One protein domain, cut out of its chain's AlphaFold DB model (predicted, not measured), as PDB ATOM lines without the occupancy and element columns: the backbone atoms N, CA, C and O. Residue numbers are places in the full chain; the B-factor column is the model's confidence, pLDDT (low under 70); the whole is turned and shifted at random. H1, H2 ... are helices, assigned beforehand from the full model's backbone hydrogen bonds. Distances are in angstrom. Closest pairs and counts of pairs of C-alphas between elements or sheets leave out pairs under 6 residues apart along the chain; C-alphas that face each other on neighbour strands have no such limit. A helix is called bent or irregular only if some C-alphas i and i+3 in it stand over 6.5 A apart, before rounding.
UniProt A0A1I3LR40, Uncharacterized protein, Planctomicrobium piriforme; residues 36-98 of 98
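This is residues 36 to 98 of the 98 residues of an uncharacterized protein of Planctomicrobium piriforme (UniProt A0A1I3LR40). The kinked helix H3 folds back beside H2 with its first part, then turns away at its kink, and H4 comes back to pack on H2, which lies in the middle between H3 and H4. H1 leads into H2, and its residues 36 to 44 stick out as an arm. The 63 printed residues include four named helices, in the order H1, H2, H3, H4, and no named strand: the class is all helix. The whole is only just compact, close to loose, with a radius of gyration of the C-alphas of 12.3 A and spans of 34 by 23 by 21 A.

Start at H3, residues 63 to 81, which has a kink of 63 degrees near residue 75 and is irregular, with C-alphas 72 and 75 at 7.5 A. With residues 66 to 73 alone it only just touches H2, residues 49 to 58, with 3 pairs of C-alphas within 8 A; the closest are Cys 56 and Met 66, 6.4 A. The two form a helical hairpin, opposite ways at a steep tilt of 39 degrees. H4, residues 85 to 96, touches H2 with residues 91 to 96 alone, the closest C-alphas being Gly 50 and Ile 92, 4.6 A, the same way at a steep tilt of 43 degrees. H2, H3 and H4 are an up and down bundle, each running against the one before. H1, residues 36 to 47, is close to H3 but not clearly touching, the closest C-alphas being Val 46 and Leu 76, 8.0 A. H1 and H4 are apart; H1 and H2 meet only through their link. Every O i to N i+4 pair is within hydrogen-bond range in H1 and H2, 8 of 15 in H3 and 7 of 8 in H4.

Find C-alpha 63 at (17.750, -32.220, -2.695); from there H3 runs 26.8 A to C-alpha 81. H1 begins at C-alpha 36, (-9.878, -28.890, -24.725), and covers 16.3 A; H2 covers 14.1 A. H4 covers 16.4 A and ends at C-alpha 96, (3.014, -22.616, 1.457).

Ala 36 and Asn 60 have the C-alphas farthest apart, 36.1 A. The printed part has no cut, and its three links are tight. Residues 59 to 64 also stand free. The mean pLDDT of the printed part is 87.3, and residue 98 is under 70.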
ATOM      1  N   ALA A  36      -9.307 -29.106 -26.052       90.06
ATOM      2  CA  ALA A  36      -9.878 -28.890 -24.725       90.06
ATOM      3  C   ALA A  36      -9.097 -29.644 -23.636       90.06
ATOM      4  O   ALA A  36      -8.759 -29.064 -22.604       90.06
ATOM      5  N   VAL A  37      -8.748 -30.911 -23.881       93.06
ATOM      6  CA  VAL A  37      -7.915 -31.708 -22.968       93.06
ATOM      7  C   VAL A  37      -6.514 -31.126 -22.858       93.06
ATOM      8  O   VAL A  37      -5.989 -31.032 -21.753       93.06
ATOM      9  N   LEU A  38      -5.919 -30.695 -23.972       93.06
ATOM     10  CA  LEU A  38      -4.601 -30.068 -23.964       93.06
ATOM     11  C   LEU A  38      -4.604 -28.772 -23.143       93.06
ATOM     12  O   LEU A  38      -3.741 -28.589 -22.287       93.06
ATOM     13  N   LEU A  39      -5.597 -27.903 -23.352       92.00
ATOM     14  CA  LEU A  39      -5.761 -26.676 -22.573       92.00
ATOM     15  C   LEU A  39      -5.933 -27.000 -21.084       92.00
ATOM     16  O   LEU A  39      -5.299 -26.376 -20.235       92.00
ATOM     17  N   MET A  40      -6.746 -28.009 -20.770       93.38
ATOM     18  CA  MET A  40      -6.973 -28.421 -19.392       93.38
ATOM     19  C   MET A  40      -5.714 -29.014 -18.749       93.38
ATOM     20  O   MET A  40      -5.420 -28.717 -17.596       93.38
ATOM     21  N   ALA A  41      -4.924 -29.787 -19.494       93.56
ATOM     22  CA  ALA A  41      -3.643 -30.312 -19.033       93.56
ATOM     23  C   ALA A  41      -2.639 -29.187 -18.748       93.56
ATOM     24  O   ALA A  41      -1.948 -29.232 -17.732       93.56
ATOM     25  N   ILE A  42      -2.598 -28.151 -19.592       91.25
ATOM     26  CA  ILE A  42      -1.765 -26.963 -19.358       91.25
ATOM     27  C   ILE A  42      -2.216 -26.245 -18.083       91.25
ATOM     28  O   ILE A  42      -1.385 -25.927 -17.236       91.25
ATOM     29  N   LEU A  43      -3.522 -26.032 -17.902       90.69
ATOM     30  CA  LEU A  43      -4.054 -25.406 -16.688       90.69
ATOM     31  C   LEU A  43      -3.719 -26.220 -15.436       90.69
ATOM     32  O   LEU A  43      -3.257 -25.652 -14.448       90.69
ATOM     33  N   LEU A  44      -3.889 -27.541 -15.487       93.50
ATOM     34  CA  LEU A  44      -3.530 -28.440 -14.390       93.50
ATOM     35  C   LEU A  44      -2.028 -28.411 -14.097       93.50
ATOM     36  O   LEU A  44      -1.643 -28.409 -12.931       93.50
ATOM     37  N   TYR A  45      -1.180 -28.334 -15.125       92.06
ATOM     38  CA  TYR A  45       0.261 -28.175 -14.952       92.06
ATOM     39  C   TYR A  45       0.589 -26.879 -14.198       92.06
ATOM     40  O   TYR A  45       1.317 -26.930 -13.208       92.06
ATOM     41  N   VAL A  46      -0.008 -25.744 -14.579       89.31
ATOM     42  CA  VAL A  46       0.211 -24.468 -13.872       89.31
ATOM     43  C   VAL A  46      -0.339 -24.522 -12.445       89.31
ATOM     44  O   VAL A  46       0.366 -24.135 -11.522       89.31
ATOM     45  N   LEU A  47      -1.554 -25.039 -12.230       90.19
ATOM     46  CA  LEU A  47      -2.139 -25.147 -10.885       90.19
ATOM     47  C   LEU A  47      -1.357 -26.109  -9.979       90.19
ATOM     48  O   LEU A  47      -1.304 -25.911  -8.770       90.19
ATOM     49  N   SER A  48      -0.715 -27.136 -10.538       92.56
ATOM     50  CA  SER A  48       0.046 -28.107  -9.743       92.56
ATOM     51  C   SER A  48       1.255 -27.505  -9.015       92.56
ATOM     52  O   SER A  48       1.720 -28.101  -8.044       92.56
ATOM     53  N   ILE A  49       1.734 -26.317  -9.420       90.31
ATOM     54  CA  ILE A  49       2.900 -25.669  -8.800       90.31
ATOM     55  C   ILE A  49       2.680 -25.340  -7.319       90.31
ATOM     56  O   ILE A  49       3.619 -25.415  -6.533       90.31
ATOM     57  N   GLY A  50       1.447 -25.013  -6.921       89.25
ATOM     58  CA  GLY A  50       1.110 -24.677  -5.537       89.25
ATOM     59  C   GLY A  50       1.295 -25.871  -4.593       89.25
ATOM     60  O   GLY A  50       2.149 -25.818  -3.705       89.25
ATOM     61  N   PRO A  51       0.576 -26.987  -4.817       89.50
ATOM     62  CA  PRO A  51       0.788 -28.230  -4.079       89.50
ATOM     63  C   PRO A  51       2.232 -28.740  -4.159       89.50
ATOM     64  O   PRO A  51       2.764 -29.227  -3.163       89.50
ATOM     65  N   ALA A  52       2.892 -28.613  -5.317       88.69
ATOM     66  CA  ALA A  52       4.290 -29.012  -5.467       88.69
ATOM     67  C   ALA A  52       5.225 -28.192  -4.561       88.69
ATOM     68  O   ALA A  52       6.097 -28.773  -3.912       88.69
ATOM     69  N   ALA A  53       5.021 -26.875  -4.466       86.56
ATOM     70  CA  ALA A  53       5.772 -25.999  -3.568       86.56
ATOM     71  C   ALA A  53       5.516 -26.341  -2.091       86.56
ATOM     72  O   ALA A  53       6.471 -26.502  -1.333       86.56
ATOM     73  N   MET A  54       4.252 -26.558  -1.707       88.94
ATOM     74  CA  MET A  54       3.882 -26.996  -0.354       88.94
ATOM     75  C   MET A  54       4.588 -28.300   0.035       88.94
ATOM     76  O   MET A  54       5.124 -28.421   1.136       88.94
ATOM     77  N   VAL A  55       4.608 -29.285  -0.866       89.12
ATOM     78  CA  VAL A  55       5.276 -30.569  -0.624       89.12
ATOM     79  C   VAL A  55       6.787 -30.370  -0.512       89.12
ATOM     80  O   VAL A  55       7.388 -30.913   0.413       89.12
ATOM     81  N   CYS A  56       7.400 -29.557  -1.380       85.69
ATOM     82  CA  CYS A  56       8.836 -29.252  -1.309       85.69
ATOM     83  C   CYS A  56       9.241 -28.638   0.034       85.69
ATOM     84  O   CYS A  56      10.279 -29.012   0.578       85.69
ATOM     85  N   GLU A  57       8.420 -27.747   0.581       83.62
ATOM     86  CA  GLU A  57       8.698 -27.086   1.853       83.62
ATOM     87  C   GLU A  57       8.422 -27.985   3.063       83.62
ATOM     88  O   GLU A  57       9.239 -28.069   3.981       83.62
ATOM     89  N   LYS A  58       7.295 -28.707   3.066       84.75
ATOM     90  CA  LYS A  58       6.852 -29.472   4.241       84.75
ATOM     91  C   LYS A  58       7.434 -30.875   4.336       84.75
ATOM     92  O   LYS A  58       7.610 -31.390   5.439       84.75
ATOM     93  N   ALA A  59       7.709 -31.531   3.211       81.62
ATOM     94  CA  ALA A  59       7.988 -32.965   3.206       81.62
ATOM     95  C   ALA A  59       9.473 -33.332   3.392       81.62
ATOM     96  O   ALA A  59       9.817 -34.495   3.195       81.62
ATOM     97  N   ASN A  60      10.349 -32.390   3.791       80.75
ATOM     98  CA  ASN A  60      11.801 -32.619   3.947       80.75
ATOM     99  C   ASN A  60      12.381 -33.437   2.773       80.75
ATOM    100  O   ASN A  60      13.086 -34.432   2.958       80.75
ATOM    101  N   ILE A  61      11.999 -33.071   1.546       83.88
ATOM    102  CA  ILE A  61      12.311 -33.897   0.380       83.88
ATOM    103  C   ILE A  61      13.808 -33.850   0.094       83.88
ATOM    104  O   ILE A  61      14.499 -32.868   0.372       83.88
ATOM    105  N   SER A  62      14.315 -34.925  -0.506       84.88
ATOM    106  CA  SER A  62      15.700 -34.988  -0.945       84.88
ATOM    107  C   SER A  62      16.049 -33.808  -1.872       84.88
ATOM    108  O   SER A  62      15.240 -33.413  -2.721       84.88
ATOM    109  N   PRO A  63      17.288 -33.287  -1.804       83.38
ATOM    110  CA  PRO A  63      17.750 -32.220  -2.695       83.38
ATOM    111  C   PRO A  63      17.603 -32.558  -4.189       83.38
ATOM    112  O   PRO A  63      17.482 -31.665  -5.025       83.38
ATOM    113  N   GLY A  64      17.608 -33.851  -4.538       85.94
ATOM    114  CA  GLY A  64      17.377 -34.323  -5.903       85.94
ATOM    115  C   GLY A  64      15.948 -34.071  -6.389       85.94
ATOM    116  O   GLY A  64      15.765 -33.610  -7.514       85.94
ATOM    117  N   ALA A  65      14.945 -34.300  -5.539       83.88
ATOM    118  CA  ALA A  65      13.547 -34.045  -5.882       83.88
ATOM    119  C   ALA A  65      13.258 -32.545  -6.040       83.88
ATOM    120  O   ALA A  65      12.550 -32.149  -6.961       83.88
ATOM    121  N   MET A  66      13.883 -31.706  -5.210       84.00
ATOM    122  CA  MET A  66      13.780 -30.249  -5.326       84.00
ATOM    123  C   MET A  66      14.360 -29.738  -6.656       84.00
ATOM    124  O   MET A  66      13.740 -28.925  -7.334       84.00
ATOM    125  N   ARG A  67      15.516 -30.268  -7.087       87.38
ATOM    126  CA  ARG A  67      16.095 -29.948  -8.407       87.38
ATOM    127  C   ARG A  67      15.230 -30.441  -9.564       87.38
ATOM    128  O   ARG A  67      15.133 -29.762 -10.584       87.38
ATOM    129  N   ALA A  68      14.614 -31.614  -9.417       87.38
ATOM    130  CA  ALA A  68      13.693 -32.142 -10.414       87.38
ATOM    131  C   ALA A  68      12.456 -31.243 -10.554       87.38
ATOM    132  O   ALA A  68      12.080 -30.922 -11.678       87.38
ATOM    133  N   ALA A  69      11.886 -30.773  -9.440       87.25
ATOM    134  CA  ALA A  69      10.783 -29.816  -9.446       87.25
ATOM    135  C   ALA A  69      11.183 -28.485 -10.109       87.25
ATOM    136  O   ALA A  69      10.477 -28.026 -11.004       87.25
ATOM    137  N   ASP A  70      12.344 -27.914  -9.763       86.44
ATOM    138  CA  ASP A  70      12.833 -26.676 -10.394       86.44
ATOM    139  C   ASP A  70      13.047 -26.843 -11.908       86.44
ATOM    140  O   ASP A  70      12.698 -25.970 -12.696       86.44
ATOM    141  N   THR A  71      13.553 -28.003 -12.339       89.69
ATOM    142  CA  THR A  71      13.731 -28.310 -13.766       89.69
ATOM    143  C   THR A  71      12.384 -28.472 -14.474       89.69
ATOM    144  O   THR A  71      12.191 -27.940 -15.566       89.69
ATOM    145  N   PHE A  72      11.434 -29.172 -13.851       91.06
ATOM    146  CA  PHE A  72      10.113 -29.443 -14.422       91.06
ATOM    147  C   PHE A  72       9.258 -28.179 -14.552       91.06
ATOM    148  O   PHE A  72       8.542 -28.024 -15.542       91.06
ATOM    149  N   TYR A  73       9.367 -27.257 -13.593       89.31
ATOM    150  CA  TYR A  73       8.682 -25.962 -13.602       89.31
ATOM    151  C   TYR A  73       9.535 -24.817 -14.169       89.31
ATOM    152  O   TYR A  73       9.065 -23.685 -14.247       89.31
ATOM    153  N   SER A  74      10.749 -25.096 -14.656       88.62
ATOM    154  CA  SER A  74      11.630 -24.109 -15.295       88.62
ATOM    155  C   SER A  74      10.951 -23.280 -16.400       88.62
ATOM    156  O   SER A  74      11.171 -22.067 -16.432       88.62
ATOM    157  N   PRO A  75      10.072 -23.842 -17.259       87.25
ATOM    158  CA  PRO A  75       9.356 -23.050 -18.261       87.25
ATOM    159  C   PRO A  75       8.487 -21.935 -17.663       87.25
ATOM    160  O   PRO A  75       8.325 -20.883 -18.282       87.25
ATOM    161  N   LEU A  76       7.968 -22.117 -16.442       85.06
ATOM    162  CA  LEU A  76       7.184 -21.093 -15.748       85.06
ATOM    163  C   LEU A  76       8.038 -19.918 -15.276       85.06
ATOM    164  O   LEU A  76       7.492 -18.842 -15.055       85.06
ATOM    165  N   ARG A  77       9.368 -20.059 -15.212       83.56
ATOM    166  CA  ARG A  77      10.283 -18.945 -14.920       83.56
ATOM    167  C   ARG A  77      10.176 -17.830 -15.968       83.56
ATOM    168  O   ARG A  77      10.467 -16.673 -15.688       83.56
ATOM    169  N   TRP A  78       9.688 -18.135 -17.174       84.25
ATOM    170  CA  TRP A  78       9.359 -17.107 -18.163       84.25
ATOM    171  C   TRP A  78       8.229 -16.168 -17.698       84.25
ATOM    172  O   TRP A  78       8.246 -14.986 -18.053       84.25
ATOM    173  N   LEU A  79       7.297 -16.643 -16.859       83.31
ATOM    174  CA  LEU A  79       6.225 -15.806 -16.313       83.31
ATOM    175  C   LEU A  79       6.741 -14.740 -15.343       83.31
ATOM    176  O   LEU A  79       6.044 -13.743 -15.166       83.31
ATOM    177  N   GLU A  80       7.950 -14.875 -14.790       81.44
ATOM    178  CA  GLU A  80       8.558 -13.872 -13.897       81.44
ATOM    179  C   GLU A  80       8.758 -12.512 -14.576       81.44
ATOM    180  O   GLU A  80       8.877 -11.489 -13.919       81.44
ATOM    181  N   LYS A  81       8.769 -12.459 -15.913       85.12
ATOM    182  CA  LYS A  81       8.880 -11.197 -16.669       85.12
ATOM    183  C   LYS A  81       7.534 -10.653 -17.138       85.12
ATOM    184  O   LYS A  81       7.485  -9.685 -17.896       85.12
ATOM    185  N   THR A  82       6.445 -11.298 -16.739       87.38
ATOM    186  CA  THR A  82       5.089 -10.964 -17.165       87.38
ATOM    187  C   THR A  82       4.298 -10.394 -15.986       87.38
ATOM    188  O   THR A  82       4.590 -10.714 -14.836       87.38
ATOM    189  N   PRO A  83       3.235  -9.605 -16.224       87.44
ATOM    190  CA  PRO A  83       2.353  -9.142 -15.147       87.44
ATOM    191  C   PRO A  83       1.661 -10.284 -14.373       87.44
ATOM    192  O   PRO A  83       1.047 -10.028 -13.338       87.44
ATOM    193  N   LEU A  84       1.767 -11.533 -14.848       84.94
ATOM    194  CA  LEU A  84       1.263 -12.734 -14.184       84.94
ATOM    195  C   LEU A  84       2.211 -13.284 -13.105       84.94
ATOM    196  O   LEU A  84       1.805 -14.172 -12.360       84.94
ATOM    197  N   GLU A  85       3.422 -12.743 -12.961       87.62
ATOM    198  CA  GLU A  85       4.348 -13.109 -11.882       87.62
ATOM    199  C   GLU A  85       3.697 -12.932 -10.502       87.62
ATOM    200  O   GLU A  85       3.619 -13.868  -9.710       87.62
ATOM    201  N   LYS A  86       3.168 -11.735 -10.225       87.50
ATOM    202  CA  LYS A  86       2.567 -11.393  -8.926       87.50
ATOM    203  C   LYS A  86       1.416 -12.320  -8.517       87.50
ATOM    204  O   LYS A  86       1.452 -12.818  -7.392       87.50
ATOM    205  N   PRO A  87       0.391 -12.562  -9.361       90.25
ATOM    206  CA  PRO A  87      -0.676 -13.485  -8.994       90.25
ATOM    207  C   PRO A  87      -0.177 -14.926  -8.853       90.25
ATOM    208  O   PRO A  87      -0.699 -15.644  -8.006       90.25
ATOM    209  N   LEU A  88       0.842 -15.345  -9.612       87.19
ATOM    210  CA  LEU A  88       1.424 -16.682  -9.477       87.19
ATOM    211  C   LEU A  88       2.150 -16.851  -8.135       87.19
ATOM    212  O   LEU A  88       1.930 -17.838  -7.439       87.19
ATOM    213  N   VAL A  89       2.959 -15.867  -7.736       88.25
ATOM    214  CA  VAL A  89       3.637 -15.859  -6.430       88.25
ATOM    215  C   VAL A  89       2.618 -15.853  -5.290       88.25
ATOM    216  O   VAL A  89       2.778 -16.600  -4.328       88.25
ATOM    217  N   LEU A  90       1.544 -15.064  -5.410       90.62
ATOM    218  CA  LEU A  90       0.461 -15.039  -4.424       90.62
ATOM    219  C   LEU A  90      -0.281 -16.380  -4.358       90.62
ATOM    220  O   LEU A  90      -0.623 -16.846  -3.277       90.62
ATOM    221  N   TYR A  91      -0.513 -17.026  -5.501       90.44
ATOM    222  CA  TYR A  91      -1.089 -18.365  -5.530       90.44
ATOM    223  C   TYR A  91      -0.193 -19.368  -4.802       90.44
ATOM    224  O   TYR A  91      -0.677 -20.087  -3.935       90.44
ATOM    225  N   ILE A  92       1.108 -19.390  -5.101       88.69
ATOM    226  CA  ILE A  92       2.067 -20.293  -4.448       88.69
ATOM    227  C   ILE A  92       2.122 -20.035  -2.938       88.69
ATOM    228  O   ILE A  92       2.093 -20.987  -2.156       88.69
ATOM    229  N   SER A  93       2.139 -18.767  -2.512       88.69
ATOM    230  CA  SER A  93       2.207 -18.424  -1.090       88.69
ATOM    231  C   SER A  93       0.983 -18.891  -0.301       88.69
ATOM    232  O   SER A  93       1.132 -19.260   0.861       88.69
ATOM    233  N   LEU A  94      -0.203 -18.966  -0.920       90.50
ATOM    234  CA  LEU A  94      -1.400 -19.533  -0.282       90.50
ATOM    235  C   LEU A  94      -1.248 -21.019   0.066       90.50
ATOM    236  O   LEU A  94      -1.836 -21.463   1.047       90.50
ATOM    237  N   TRP A  95      -0.489 -21.784  -0.718       89.06
ATOM    238  CA  TRP A  95      -0.249 -23.208  -0.455       89.06
ATOM    239  C   TRP A  95       0.848 -23.431   0.580       89.06
ATOM    240  O   TRP A  95       0.753 -24.333   1.406       89.06
ATOM    241  N   VAL A  96       1.880 -22.595   0.530       84.69
ATOM    242  CA  VAL A  96       3.014 -22.616   1.457       84.69
ATOM    243  C   VAL A  96       2.617 -22.158   2.865       84.69
ATOM    244  O   VAL A  96       3.097 -22.712   3.845       84.69
ATOM    245  N   ALA A  97       1.721 -21.175   2.976       80.56
ATOM    246  CA  ALA A  97       1.298 -20.618   4.262       80.56
ATOM    247  C   ALA A  97       0.357 -21.526   5.084       80.56
ATOM    248  O   ALA A  97       0.054 -21.190   6.231       80.56
ATOM    249  N   GLN A  98      -0.143 -22.628   4.510       61.88
ATOM    250  CA  GLN A  98      -0.885 -23.664   5.249       61.88
ATOM    251  C   GLN A  98       0.061 -24.513   6.084       61.88
ATOM    252  O   GLN A  98      -0.389 -25.314   6.934       61.88
TER     253      GLN A  98